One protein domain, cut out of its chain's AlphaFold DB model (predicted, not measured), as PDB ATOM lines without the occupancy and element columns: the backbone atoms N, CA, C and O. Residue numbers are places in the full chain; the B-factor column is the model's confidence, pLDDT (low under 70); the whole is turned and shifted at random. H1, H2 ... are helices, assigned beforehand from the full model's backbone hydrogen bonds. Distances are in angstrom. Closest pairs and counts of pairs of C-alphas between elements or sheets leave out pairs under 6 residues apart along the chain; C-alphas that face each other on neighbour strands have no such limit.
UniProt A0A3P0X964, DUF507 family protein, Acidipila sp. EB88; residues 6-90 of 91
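This is residues 6 to 90 of the 91 residues of the protein "DUF507 family protein" of Acidipila sp. EB88 (UniProt A0A3P0X964). One long helix, H2, is the spine of the domain, and two shorter helices slant across it near its two ends, H1 at residues 31 to 43 and H3 at residues 52 to 60. H1 and H3 are on the same side of H2, well separated along it, and H2 makes the longest axis. The printed part has 85 residues with three named helices, in the order H1, H2, H3, and no named strand; the class is all helix. The whole is extended, with a radius of gyration of the C-alphas of 18.5 A, and its outline is a rod that spans 55 by 26 by 18 A. Residues 21 to 26, in the link from H1 to H2, stick out.

The printed part begins with H1, residues 6 to 20, which starts at C-alpha 6 at (304.994, 260.210, 263.972) and is 21.1 A long from first to last C-alpha. After ten residues comes H2, residues 31 to 61, the longest helix; it is 44.8 A long and runs from C-alpha 31 at (321.846, 254.518, 267.249) to C-alpha 61 at (293.104, 262.323, 233.740). Ten more residues lead to H3, residues 72 to 89, which is 26.0 A long and ends at C-alpha 89 at (312.893, 256.095, 238.099). Gly 90 is the last printed residue.

H1 and H2 touch, with 17 pairs of C-alphas within 8 A. Their closest C-alphas are those of Ala 12 and Arg 39, 5.1 A apart. They run opposite ways at a steep tilt of 52 degrees, and H2 touches H1 with residues 31 to 43 alone. H2 and H3 touch, with 15 pairs of C-alphas within 8 A. The closest C-alphas are those of Ala 56 and Tyr 81, 5.0 A apart. These two helices also run opposite ways, at a steep tilt of 51 degrees, and H2 touches H3 with residues 52 to 60 alone. H1 and H3 are apart. In H1, H2 and H3 every pair of O of residue i and N of residue i+4 is within hydrogen-bond range.

The two C-alphas farthest apart are those of Asp 23 and Arg 64, at 56.3 A, while the C-alphas of Asp 6 and Gly 90, the first and last printed, are 28.8 A apart. The links from H1 to H2 and from H2 to H3 are both short, with 10 residues each, and no link is long. Residues 21 to 26 stand free. The printed part has no cut. The mean pLDDT of the printed part of this model is 89.8, and one residue, Gly 90, is under 70.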
ATOM      1  N   ASP A   6     304.867 261.110 262.818       90.81
ATOM      2  CA  ASP A   6     304.994 260.210 263.972       90.81
ATOM      3  C   ASP A   6     305.098 258.739 263.563       90.81
ATOM      4  O   ASP A   6     305.855 257.973 264.160       90.81
ATOM      5  N   LYS A   7     304.379 258.335 262.511       91.94
ATOM      6  CA  LYS A   7     304.476 256.975 261.964       91.94
ATOM      7  C   LYS A   7     305.831 256.744 261.304       91.94
ATOM      8  O   LYS A   7     306.406 255.679 261.503       91.94
ATOM      9  N   VAL A   8     306.362 257.737 260.584       92.12
ATOM     10  CA  VAL A   8     307.722 257.665 260.018       92.12
ATOM     11  C   VAL A   8     308.760 257.558 261.137       92.12
ATOM     12  O   VAL A   8     309.660 256.729 261.053       92.12
ATOM     13  N   ASN A   9     308.605 258.325 262.220       92.50
ATOM     14  CA  ASN A   9     309.487 258.231 263.385       92.50
ATOM     15  C   ASN A   9     309.440 256.838 264.018       92.50
ATOM     16  O   ASN A   9     310.487 256.243 264.260       92.50
ATOM     17  N   LYS A  10     308.239 256.294 264.251       94.44
ATOM     18  CA  LYS A  10     308.078 254.942 264.801       94.44
ATOM     19  C   LYS A  10     308.718 253.880 263.903       94.44
ATOM     20  O   LYS A  10     309.345 252.960 264.414       94.44
ATOM     21  N   LEU A  11     308.590 254.025 262.583       93.44
ATOM     22  CA  LEU A  11     309.210 253.120 261.617       93.44
ATOM     23  C   LEU A  11     310.741 253.213 261.662       93.44
ATOM     24  O   LEU A  11     311.407 252.188 261.691       93.44
ATOM     25  N   ALA A  12     311.295 254.424 261.752       93.44
ATOM     26  CA  ALA A  12     312.735 254.626 261.884       93.44
ATOM     27  C   ALA A  12     313.304 253.998 263.167       93.44
ATOM     28  O   ALA A  12     314.377 253.403 263.132       93.44
ATOM     29  N   HIS A  13     312.573 254.080 264.288       93.94
ATOM     30  CA  HIS A  13     312.937 253.361 265.513       93.94
ATOM     31  C   HIS A  13     312.947 251.846 265.297       93.94
ATOM     32  O   HIS A  13     313.943 251.204 265.605       93.94
ATOM     33  N   ALA A  14     311.881 251.290 264.714       95.31
ATOM     34  CA  ALA A  14     311.800 249.857 264.445       95.31
ATOM     35  C   ALA A  14     312.928 249.365 263.523       95.31
ATOM     36  O   ALA A  14     313.472 248.290 263.755       95.31
ATOM     37  N   ILE A  15     313.309 250.152 262.510       93.38
ATOM     38  CA  ILE A  15     314.444 249.842 261.629       93.38
ATOM     39  C   ILE A  15     315.744 249.803 262.431       93.38
ATOM     40  O   ILE A  15     316.449 248.803 262.371       93.38
ATOM     41  N   ALA A  16     316.046 250.852 263.203       92.31
ATOM     42  CA  ALA A  16     317.268 250.898 264.003       92.31
ATOM     43  C   ALA A  16     317.328 249.750 265.027       92.31
ATOM     44  O   ALA A  16     318.382 249.157 265.218       92.31
ATOM     45  N   ASP A  17     316.198 249.396 265.641       93.19
ATOM     46  CA  ASP A  17     316.126 248.298 266.612       93.19
ATOM     47  C   ASP A  17     316.300 246.934 265.957       93.19
ATOM     48  O   ASP A  17     316.994 246.076 266.495       93.19
ATOM     49  N   THR A  18     315.717 246.752 264.773       93.75
ATOM     50  CA  THR A  18     315.886 245.519 264.001       93.75
ATOM     51  C   THR A  18     317.334 245.374 263.551       93.75
ATOM     52  O   THR A  18     317.911 244.310 263.733       93.75
ATOM     53  N   LEU A  19     317.950 246.440 263.030       91.44
ATOM     54  CA  LEU A  19     319.353 246.419 262.617       91.44
ATOM     55  C   LEU A  19     320.284 246.096 263.790       91.44
ATOM     56  O   LEU A  19     321.195 245.301 263.623       91.44
ATOM     57  N   ALA A  20     320.016 246.645 264.976       90.06
ATOM     58  CA  ALA A  20     320.797 246.355 266.178       90.06
ATOM     59  C   ALA A  20     320.601 244.925 266.714       90.06
ATOM     60  O   ALA A  20     321.368 244.485 267.564       90.06
ATOM     61  N   SER A  21     319.553 244.220 266.273       92.44
ATOM     62  CA  SER A  21     319.274 242.835 266.673       92.44
ATOM     63  C   SER A  21     319.893 241.786 265.745       92.44
ATOM     64  O   SER A  21     319.753 240.595 266.009       92.44
ATOM     65  N   ILE A  22     320.522 242.215 264.646       94.50
ATOM     66  CA  ILE A  22     321.162 241.339 263.665       94.50
ATOM     67  C   ILE A  22     322.638 241.215 264.042       94.50
ATOM     68  O   ILE A  22     323.360 242.209 264.015       94.50
ATOM     69  N   ASP A  23     323.082 240.001 264.369       90.06
ATOM     70  CA  ASP A  23     324.451 239.730 264.828       90.06
ATOM     71  C   ASP A  23     325.517 240.088 263.773       90.06
ATOM     72  O   ASP A  23     326.658 240.388 264.113       90.06
ATOM     73  N   GLU A  24     325.162 240.078 262.485       94.56
ATOM     74  CA  GLU A  24     326.051 240.426 261.371       94.56
ATOM     75  C   GLU A  24     326.153 241.938 261.087       94.56
ATOM     76  O   GLU A  24     326.850 242.336 260.149       94.56
ATOM     77  N   VAL A  25     325.440 242.786 261.838       91.38
ATOM     78  CA  VAL A  25     325.376 244.234 261.600       91.38
ATOM     79  C   VAL A  25     326.045 245.000 262.736       91.38
ATOM     80  O   VAL A  25     325.493 245.148 263.823       91.38
ATOM     81  N   ASP A  26     327.195 245.596 262.434       89.62
ATOM     82  CA  ASP A  26     327.867 246.534 263.332       89.62
ATOM     83  C   ASP A  26     327.489 247.984 263.021       89.62
ATOM     84  O   ASP A  26     327.462 248.434 261.870       89.62
ATOM     85  N   PHE A  27     327.220 248.749 264.076       90.12
ATOM     86  CA  PHE A  27     326.863 250.156 263.961       90.12
ATOM     87  C   PHE A  27     328.139 250.999 263.909       90.12
ATOM     88  O   PHE A  27     328.848 251.138 264.903       90.12
ATOM     89  N   ALA A  28     328.424 251.580 262.741       90.81
ATOM     90  CA  ALA A  28     329.560 252.488 262.560       90.81
ATOM     91  C   ALA A  28     329.384 253.826 263.308       90.81
ATOM     92  O   ALA A  28     330.366 254.487 263.642       90.81
ATOM     93  N   GLU A  29     328.137 254.217 263.571       91.88
ATOM     94  CA  GLU A  29     327.756 255.439 264.280       91.88
ATOM     95  C   GLU A  29     326.759 255.126 265.402       91.88
ATOM     96  O   GLU A  29     326.301 253.993 265.557       91.88
ATOM     97  N   ASP A  30     326.396 256.121 266.210       90.75
ATOM     98  CA  ASP A  30     325.434 255.913 267.285       90.75
ATOM     99  C   ASP A  30     324.014 255.614 266.759       90.75
ATOM    100  O   ASP A  30     323.604 256.010 265.661       90.75
ATOM    101  N   ARG A  31     323.216 254.933 267.590       88.50
ATOM    102  CA  ARG A  31     321.846 254.518 267.249       88.50
ATOM    103  C   ARG A  31     320.931 255.691 266.878       88.50
ATOM    104  O   ARG A  31     320.019 255.496 266.074       88.50
ATOM    105  N   ASP A  32     321.119 256.884 267.447       91.19
ATOM    106  CA  ASP A  32     320.277 258.035 267.103       91.19
ATOM    107  C   ASP A  32     320.604 258.568 265.706       91.19
ATOM    108  O   ASP A  32     319.685 258.924 264.961       91.19
ATOM    109  N   THR A  33     321.880 258.562 265.320       93.25
ATOM    110  CA  THR A  33     322.297 258.965 263.974       93.25
ATOM    111  C   THR A  33     321.795 257.984 262.913       93.25
ATOM    112  O   THR A  33     321.117 258.407 261.973       93.25
ATOM    113  N   ILE A  34     321.942 256.673 263.127       92.31
ATOM    114  CA  ILE A  34     321.392 255.645 262.220       92.31
ATOM    115  C   ILE A  34     319.867 255.761 262.098       92.31
ATOM    116  O   ILE A  34     319.305 255.686 261.004       92.31
ATOM    117  N   ARG A  35     319.170 256.010 263.211       93.50
ATOM    118  CA  ARG A  35     317.720 256.242 263.207       93.50
ATOM    119  C   ARG A  35     317.335 257.480 262.388       93.50
ATOM    120  O   ARG A  35     316.332 257.444 261.671       93.50
ATOM    121  N   LYS A  36     318.074 258.588 262.505       94.50
ATOM    122  CA  LYS A  36     317.824 259.807 261.713       94.50
ATOM    123  C   LYS A  36     318.035 259.550 260.227       94.50
ATOM    124  O   LYS A  36     317.187 259.959 259.437       94.50
ATOM    125  N   GLU A  37     319.082 258.820 259.861       94.38
ATOM    126  CA  GLU A  37     319.325 258.430 258.473       94.38
ATOM    127  C   GLU A  37     318.207 257.532 257.936       94.38
ATOM    128  O   GLU A  37     317.608 257.847 256.908       94.38
ATOM    129  N   ALA A  38     317.803 256.496 258.677       93.12
ATOM    130  CA  ALA A  38     316.663 255.656 258.303       93.12
ATOM    131  C   ALA A  38     315.390 256.491 258.076       93.12
ATOM    132  O   ALA A  38     314.666 256.297 257.098       93.12
ATOM    133  N   ARG A  39     315.129 257.476 258.944       93.88
ATOM    134  CA  ARG A  39     314.017 258.421 258.785       93.88
ATOM    135  C   ARG A  39     314.148 259.260 257.507       93.88
ATOM    136  O   ARG A  39     313.137 259.463 256.836       93.88
ATOM    137  N   ASN A  40     315.340 259.761 257.192       94.38
ATOM    138  CA  ASN A  40     315.594 260.559 255.991       94.38
ATOM    139  C   ASN A  40     315.337 259.729 254.725       94.38
ATOM    140  O   ASN A  40     314.551 260.150 253.875       94.38
ATOM    141  N   TYR A  41     315.891 258.516 254.645       93.44
ATOM    142  CA  TYR A  41     315.642 257.595 253.531       93.44
ATOM    143  C   TYR A  41     314.157 257.263 253.373       93.44
ATOM    144  O   TYR A  41     313.621 257.329 252.267       93.44
ATOM    145  N   LEU A  42     313.454 256.988 254.475       91.75
ATOM    146  CA  LEU A  42     312.010 256.757 254.445       91.75
ATOM    147  C   LEU A  42     311.235 257.953 253.883       91.75
ATOM    148  O   LEU A  42     310.282 257.765 253.133       91.75
ATOM    149  N   GLN A  43     311.613 259.183 254.238       91.88
ATOM    150  CA  GLN A  43     310.950 260.378 253.712       91.88
ATOM    151  C   GLN A  43     311.164 260.540 252.210       91.88
ATOM    152  O   GLN A  43     310.212 260.879 251.508       91.88
ATOM    153  N   VAL A  44     312.378 260.276 251.725       92.00
ATOM    154  CA  VAL A  44     312.689 260.307 250.290       92.00
ATOM    155  C   VAL A  44     311.844 259.271 249.549       92.00
ATOM    156  O   VAL A  44     311.106 259.638 248.638       92.00
ATOM    157  N   LEU A  45     311.841 258.018 250.014       89.75
ATOM    158  CA  LEU A  45     311.048 256.940 249.413       89.75
ATOM    159  C   LEU A  45     309.548 257.265 249.385       89.75
ATOM    160  O   LEU A  45     308.886 257.088 248.366       89.75
ATOM    161  N   LEU A  46     309.002 257.782 250.489       90.12
ATOM    162  CA  LEU A  46     307.594 258.177 250.557       90.12
ATOM    163  C   LEU A  46     307.272 259.348 249.618       90.12
ATOM    164  O   LEU A  46     306.183 259.390 249.045       90.12
ATOM    165  N   ALA A  47     308.189 260.305 249.464       89.56
ATOM    166  CA  ALA A  47     308.013 261.422 248.545       89.56
ATOM    167  C   ALA A  47     308.046 260.960 247.082       89.56
ATOM    168  O   ALA A  47     307.229 261.423 246.282       89.56
ATOM    169  N   ASP A  48     308.940 260.036 246.737       89.06
ATOM    170  CA  ASP A  48     309.026 259.466 245.393       89.06
ATOM    171  C   ASP A  48     307.790 258.632 245.058       89.06
ATOM    172  O   ASP A  48     307.181 258.845 244.009       89.06
ATOM    173  N   GLU A  49     307.315 257.811 245.995       88.56
ATOM    174  CA  GLU A  49     306.047 257.087 245.865       88.56
ATOM    175  C   GLU A  49     304.874 258.045 245.587       88.56
ATOM    176  O   GLU A  49     304.060 257.819 244.691       88.56
ATOM    177  N   MET A  50     304.801 259.172 246.306       90.12
ATOM    178  CA  MET A  50     303.773 260.191 246.068       90.12
ATOM    179  C   MET A  50     303.885 260.840 244.683       90.12
ATOM    180  O   MET A  50     302.859 261.175 244.083       90.12
ATOM    181  N   ARG A  51     305.104 261.035 244.165       89.94
ATOM    182  CA  ARG A  51     305.332 261.580 242.817       89.94
ATOM    183  C   ARG A  51     304.891 260.597 241.737       89.94
ATOM    184  O   ARG A  51     304.206 261.017 240.808       89.94
ATOM    185  N   ILE A  52     305.238 259.316 241.879       89.06
ATOM    186  CA  ILE A  52     304.827 258.235 240.968       89.06
ATOM    187  C   ILE A  52     303.301 258.165 240.899       89.06
ATOM    188  O   ILE A  52     302.710 258.214 239.822       89.06
ATOM    189  N   ASP A  53     302.658 258.128 242.062       89.69
ATOM    190  CA  ASP A  53     301.208 258.059 242.213       89.69
ATOM    191  C   ASP A  53     300.497 259.279 241.583       89.69
ATOM    192  O   ASP A  53     299.524 259.148 240.834       89.69
ATOM    193  N   ALA A  54     301.020 260.490 241.809       90.75
ATOM    194  CA  ALA A  54     300.507 261.706 241.180       90.75
ATOM    195  C   ALA A  54     300.685 261.707 239.651       90.75
ATOM    196  O   ALA A  54     299.757 262.077 238.930       90.75
ATOM    197  N   ALA A  55     301.842 261.265 239.152       90.81
ATOM    198  CA  ALA A  55     302.122 261.178 237.721       90.81
ATOM    199  C   ALA A  55     301.219 260.148 237.022       90.81
ATOM    200  O   ALA A  55     300.673 260.430 235.953       90.81
ATOM    201  N   ALA A  56     300.995 258.988 237.647       90.38
ATOM    202  CA  ALA A  56     300.083 257.970 237.137       90.38
ATOM    203  C   ALA A  56     298.648 258.511 237.028       90.38
ATOM    204  O   ALA A  56     298.035 258.409 235.964       90.38
ATOM    205  N   ARG A  57     298.131 259.169 238.077       89.31
ATOM    206  CA  ARG A  57     296.798 259.800 238.044       89.31
ATOM    207  C   ARG A  57     296.686 260.907 236.999       89.31
ATOM    208  O   ARG A  57     295.687 260.954 236.285       89.31
ATOM    209  N   ALA A  58     297.707 261.753 236.863       89.94
ATOM    210  CA  ALA A  58     297.737 262.806 235.846       89.94
ATOM    211  C   ALA A  58     297.699 262.235 234.416       89.94
ATOM    212  O   ALA A  58     297.011 262.773 233.549       89.94
ATOM    213  N   LYS A  59     298.375 261.105 234.160       89.19
ATOM    214  CA  LYS A  59     298.286 260.417 232.862       89.19
ATOM    215  C   LYS A  59     296.881 259.889 232.582       89.19
ATOM    216  O   LYS A  59     296.422 259.996 231.446       89.19
ATOM    217  N   ILE A  60     296.187 259.356 233.589       87.75
ATOM    218  CA  ILE A  60     294.802 258.884 233.425       87.75
ATOM    219  C   ILE A  60     293.858 260.059 233.161       87.75
ATOM    220  O   ILE A  60     293.050 259.983 232.241       87.75
ATOM    221  N   SER A  61     293.976 261.156 233.914       87.00
ATOM    222  CA  SER A  61     293.104 262.323 233.740       87.00
ATOM    223  C   SER A  61     293.346 263.071 232.426       87.00
ATOM    224  O   SER A  61     292.431 263.710 231.916       87.00
ATOM    225  N   SER A  62     294.544 262.957 231.840       87.00
ATOM    226  CA  SER A  62     294.858 263.507 230.512       87.00
ATOM    227  C   SER A  62     294.205 262.753 229.341       87.00
ATOM    228  O   SER A  62     294.282 263.206 228.195       87.00
ATOM    229  N   GLN A  63     293.569 261.603 229.594       85.38
ATOM    230  CA  GLN A  63     292.881 260.845 228.554       85.38
ATOM    231  C   GLN A  63     291.640 261.587 228.054       85.38
ATOM    232  O   GLN A  63     290.893 262.191 228.816       85.38
ATOM    233  N   ARG A  64     291.371 261.487 226.746       78.06
ATOM    234  CA  ARG A  64     290.198 262.133 226.120       78.06
ATOM    235  C   ARG A  64     288.864 261.624 226.672       78.06
ATOM    236  O   ARG A  64     287.861 262.325 226.599       78.06
ATOM    237  N   LYS A  65     288.846 260.389 227.172       84.94
ATOM    238  CA  LYS A  65     287.686 259.762 227.803       84.94
ATOM    239  C   LYS A  65     287.755 260.012 229.307       84.94
ATOM    240  O   LYS A  65     288.778 259.731 229.923       84.94
ATOM    241  N   ILE A  66     286.653 260.475 229.895       81.50
ATOM    242  CA  ILE A  66     286.520 260.569 231.352       81.50
ATOM    243  C   ILE A  66     286.499 259.142 231.906       81.50
ATOM    244  O   ILE A  66     285.547 258.394 231.679       81.50
ATOM    245  N   ILE A  67     287.564 258.757 232.605       84.12
ATOM    246  CA  ILE A  67     287.697 257.446 233.241       84.12
ATOM    247  C   ILE A  67     287.510 257.646 234.744       84.12
ATOM    248  O   ILE A  67     288.343 258.261 235.406       84.12
ATOM    249  N   MET A  68     286.392 257.153 235.271       84.56
ATOM    250  CA  MET A  68     286.027 257.322 236.676       84.56
ATOM    251  C   MET A  68     286.952 256.507 237.591       84.56
ATOM    252  O   MET A  68     287.184 255.318 237.344       84.56
ATOM    253  N   GLU A  69     287.453 257.144 238.653       83.56
ATOM    254  CA  GLU A  69     288.275 256.485 239.672       83.56
ATOM    255  C   GLU A  69     287.515 255.318 240.320       83.56
ATOM    256  O   GLU A  69     286.308 255.388 240.544       83.56
ATOM    257  N   GLY A  70     288.216 254.213 240.588       83.38
ATOM    258  CA  GLY A  70     287.624 253.002 241.172       83.38
ATOM    259  C   GLY A  70     286.972 252.041 240.169       83.38
ATOM    260  O   GLY A  70     286.654 250.910 240.536       83.38
ATOM    261  N   THR A  71     286.824 252.424 238.897       90.69
ATOM    262  CA  THR A  71     286.399 251.484 237.845       90.69
ATOM    263  C   THR A  71     287.502 250.478 237.503       90.69
ATOM    264  O   THR A  71     288.693 250.729 237.698       90.69
ATOM    265  N   GLN A  72     287.123 249.327 236.938       90.44
ATOM    266  CA  GLN A  72     288.089 248.320 236.482       90.44
ATOM    267  C   GLN A  72     289.044 248.880 235.413       90.44
ATOM    268  O   GLN A  72     290.242 248.608 235.459       90.44
ATOM    269  N   GLU A  73     288.530 249.698 234.490       88.50
ATOM    270  CA  GLU A  73     289.325 250.384 233.461       88.50
ATOM    271  C   GLU A  73     290.364 251.322 234.092       88.50
ATOM    272  O   GLU A  73     291.542 251.270 233.733       88.50
ATOM    273  N   TRP A  74     289.959 252.112 235.094       91.56
ATOM    274  CA  TRP A  74     290.874 252.971 235.844       91.56
ATOM    275  C   TRP A  74     291.971 252.163 236.540       91.56
ATOM    276  O   TRP A  74     293.145 252.496 236.413       91.56
ATOM    277  N   ASN A  75     291.614 251.060 237.208       89.44
ATOM    278  CA  ASN A  75     292.573 250.212 237.927       89.44
ATOM    279  C   ASN A  75     293.633 249.609 236.991       89.44
ATOM    280  O   ASN A  75     294.815 249.555 237.339       89.44
ATOM    281  N   ILE A  76     293.229 249.180 235.791       92.31
ATOM    282  CA  ILE A  76     294.143 248.644 234.771       92.31
ATOM    283  C   ILE A  76     295.125 249.727 234.306       92.31
ATOM    284  O   ILE A  76     296.333 249.484 234.246       92.31
ATOM    285  N   LEU A  77     294.623 250.926 233.999       90.19
ATOM    286  CA  LEU A  77     295.451 252.040 233.533       90.19
ATOM    287  C   LEU A  77     296.383 252.564 234.624       90.19
ATOM    288  O   LEU A  77     297.560 252.792 234.352       90.19
ATOM    289  N   TYR A  78     295.886 252.696 235.852       90.94
ATOM    290  CA  TYR A  78     296.686 253.083 237.008       90.94
ATOM    291  C   TYR A  78     297.857 252.130 237.206       90.94
ATOM    292  O   TYR A  78     299.001 252.573 237.237       90.94
ATOM    293  N   ARG A  79     297.604 250.815 237.233       91.12
ATOM    294  CA  ARG A  79     298.670 249.817 237.393       91.12
ATOM    295  C   ARG A  79     299.702 249.892 236.268       91.12
ATOM    296  O   ARG A  79     300.895 249.768 236.527       91.12
ATOM    297  N   LYS A  80     299.257 250.111 235.027       92.56
ATOM    298  CA  LYS A  80     300.153 250.281 233.878       92.56
ATOM    299  C   LYS A  80     301.044 251.514 234.044       92.56
ATOM    300  O   LYS A  80     302.262 251.384 234.002       92.56
ATOM    301  N   TYR A  81     300.455 252.686 234.268       91.06
ATOM    302  CA  TYR A  81     301.215 253.932 234.360       91.06
ATOM    303  C   TYR A  81     302.094 254.013 235.601       91.06
ATOM    304  O   TYR A  81     303.187 254.559 235.516       91.06
ATOM    305  N   TYR A  82     301.650 253.443 236.720       89.62
ATOM    306  CA  TYR A  82     302.466 253.306 237.919       89.62
ATOM    307  C   TYR A  82     303.726 252.482 237.619       89.62
ATOM    308  O   TYR A  82     304.832 252.957 237.847       89.62
ATOM    309  N   ASN A  83     303.582 251.302 237.001       89.94
ATOM    310  CA  ASN A  83     304.726 250.470 236.615       89.94
ATOM    311  C   ASN A  83     305.666 251.170 235.619       89.94
ATOM    312  O   ASN A  83     306.879 250.984 235.686       89.94
ATOM    313  N   ASP A  84     305.119 251.955 234.690       90.38
ATOM    314  CA  ASP A  84     305.923 252.722 233.736       90.38
ATOM    315  C   ASP A  84     306.732 253.829 234.437       90.38
ATOM    316  O   ASP A  84     307.897 254.044 234.101       90.38
ATOM    317  N   GLU A  85     306.149 254.521 235.422       86.31
ATOM    318  CA  GLU A  85     306.852 255.541 236.214       86.31
ATOM    319  C   GLU A  85     307.903 254.934 237.152       86.31
ATOM    320  O   GLU A  85     308.998 255.484 237.255       86.31
ATOM    321  N   VAL A  86     307.622 253.778 237.763       85.38
ATOM    322  CA  VAL A  86     308.599 253.017 238.563       85.38
ATOM    323  C   VAL A  86     309.815 252.650 237.706       85.38
ATOM    324  O   VAL A  86     310.938 253.028 238.037       85.38
ATOM    325  N   LYS A  87     309.590 252.047 236.527       87.00
ATOM    326  CA  LYS A  87     310.665 251.722 235.572       87.00
ATOM    327  C   LYS A  87     311.472 252.945 235.145       87.00
ATOM    328  O   LYS A  87     312.675 252.839 234.928       87.00
ATOM    329  N   ARG A  88     310.823 254.103 234.995       83.06
ATOM    330  CA  ARG A  88     311.486 255.354 234.598       83.06
ATOM    331  C   ARG A  88     312.417 255.890 235.686       83.06
ATOM    332  O   ARG A  88     313.420 256.512 235.353       83.06
ATOM    333  N   LEU A  89     312.082 255.673 236.956       72.50
ATOM    334  CA  LEU A  89     312.893 256.095 238.099       72.50
ATOM    335  C   LEU A  89     314.016 255.104 238.440       72.50
ATOM    336  O   LEU A  89     314.844 255.415 239.289       72.50
ATOM    337  N   GLY A  90     314.083 253.958 237.752       66.75
ATOM    338  CA  GLY A  90     315.127 252.953 237.965       66.75
ATOM    339  C   GLY A  90     315.002 252.211 239.297       66.75
ATOM    340  O   GLY A  90     316.000 251.672 239.770       66.75
TER     341      GLY A  90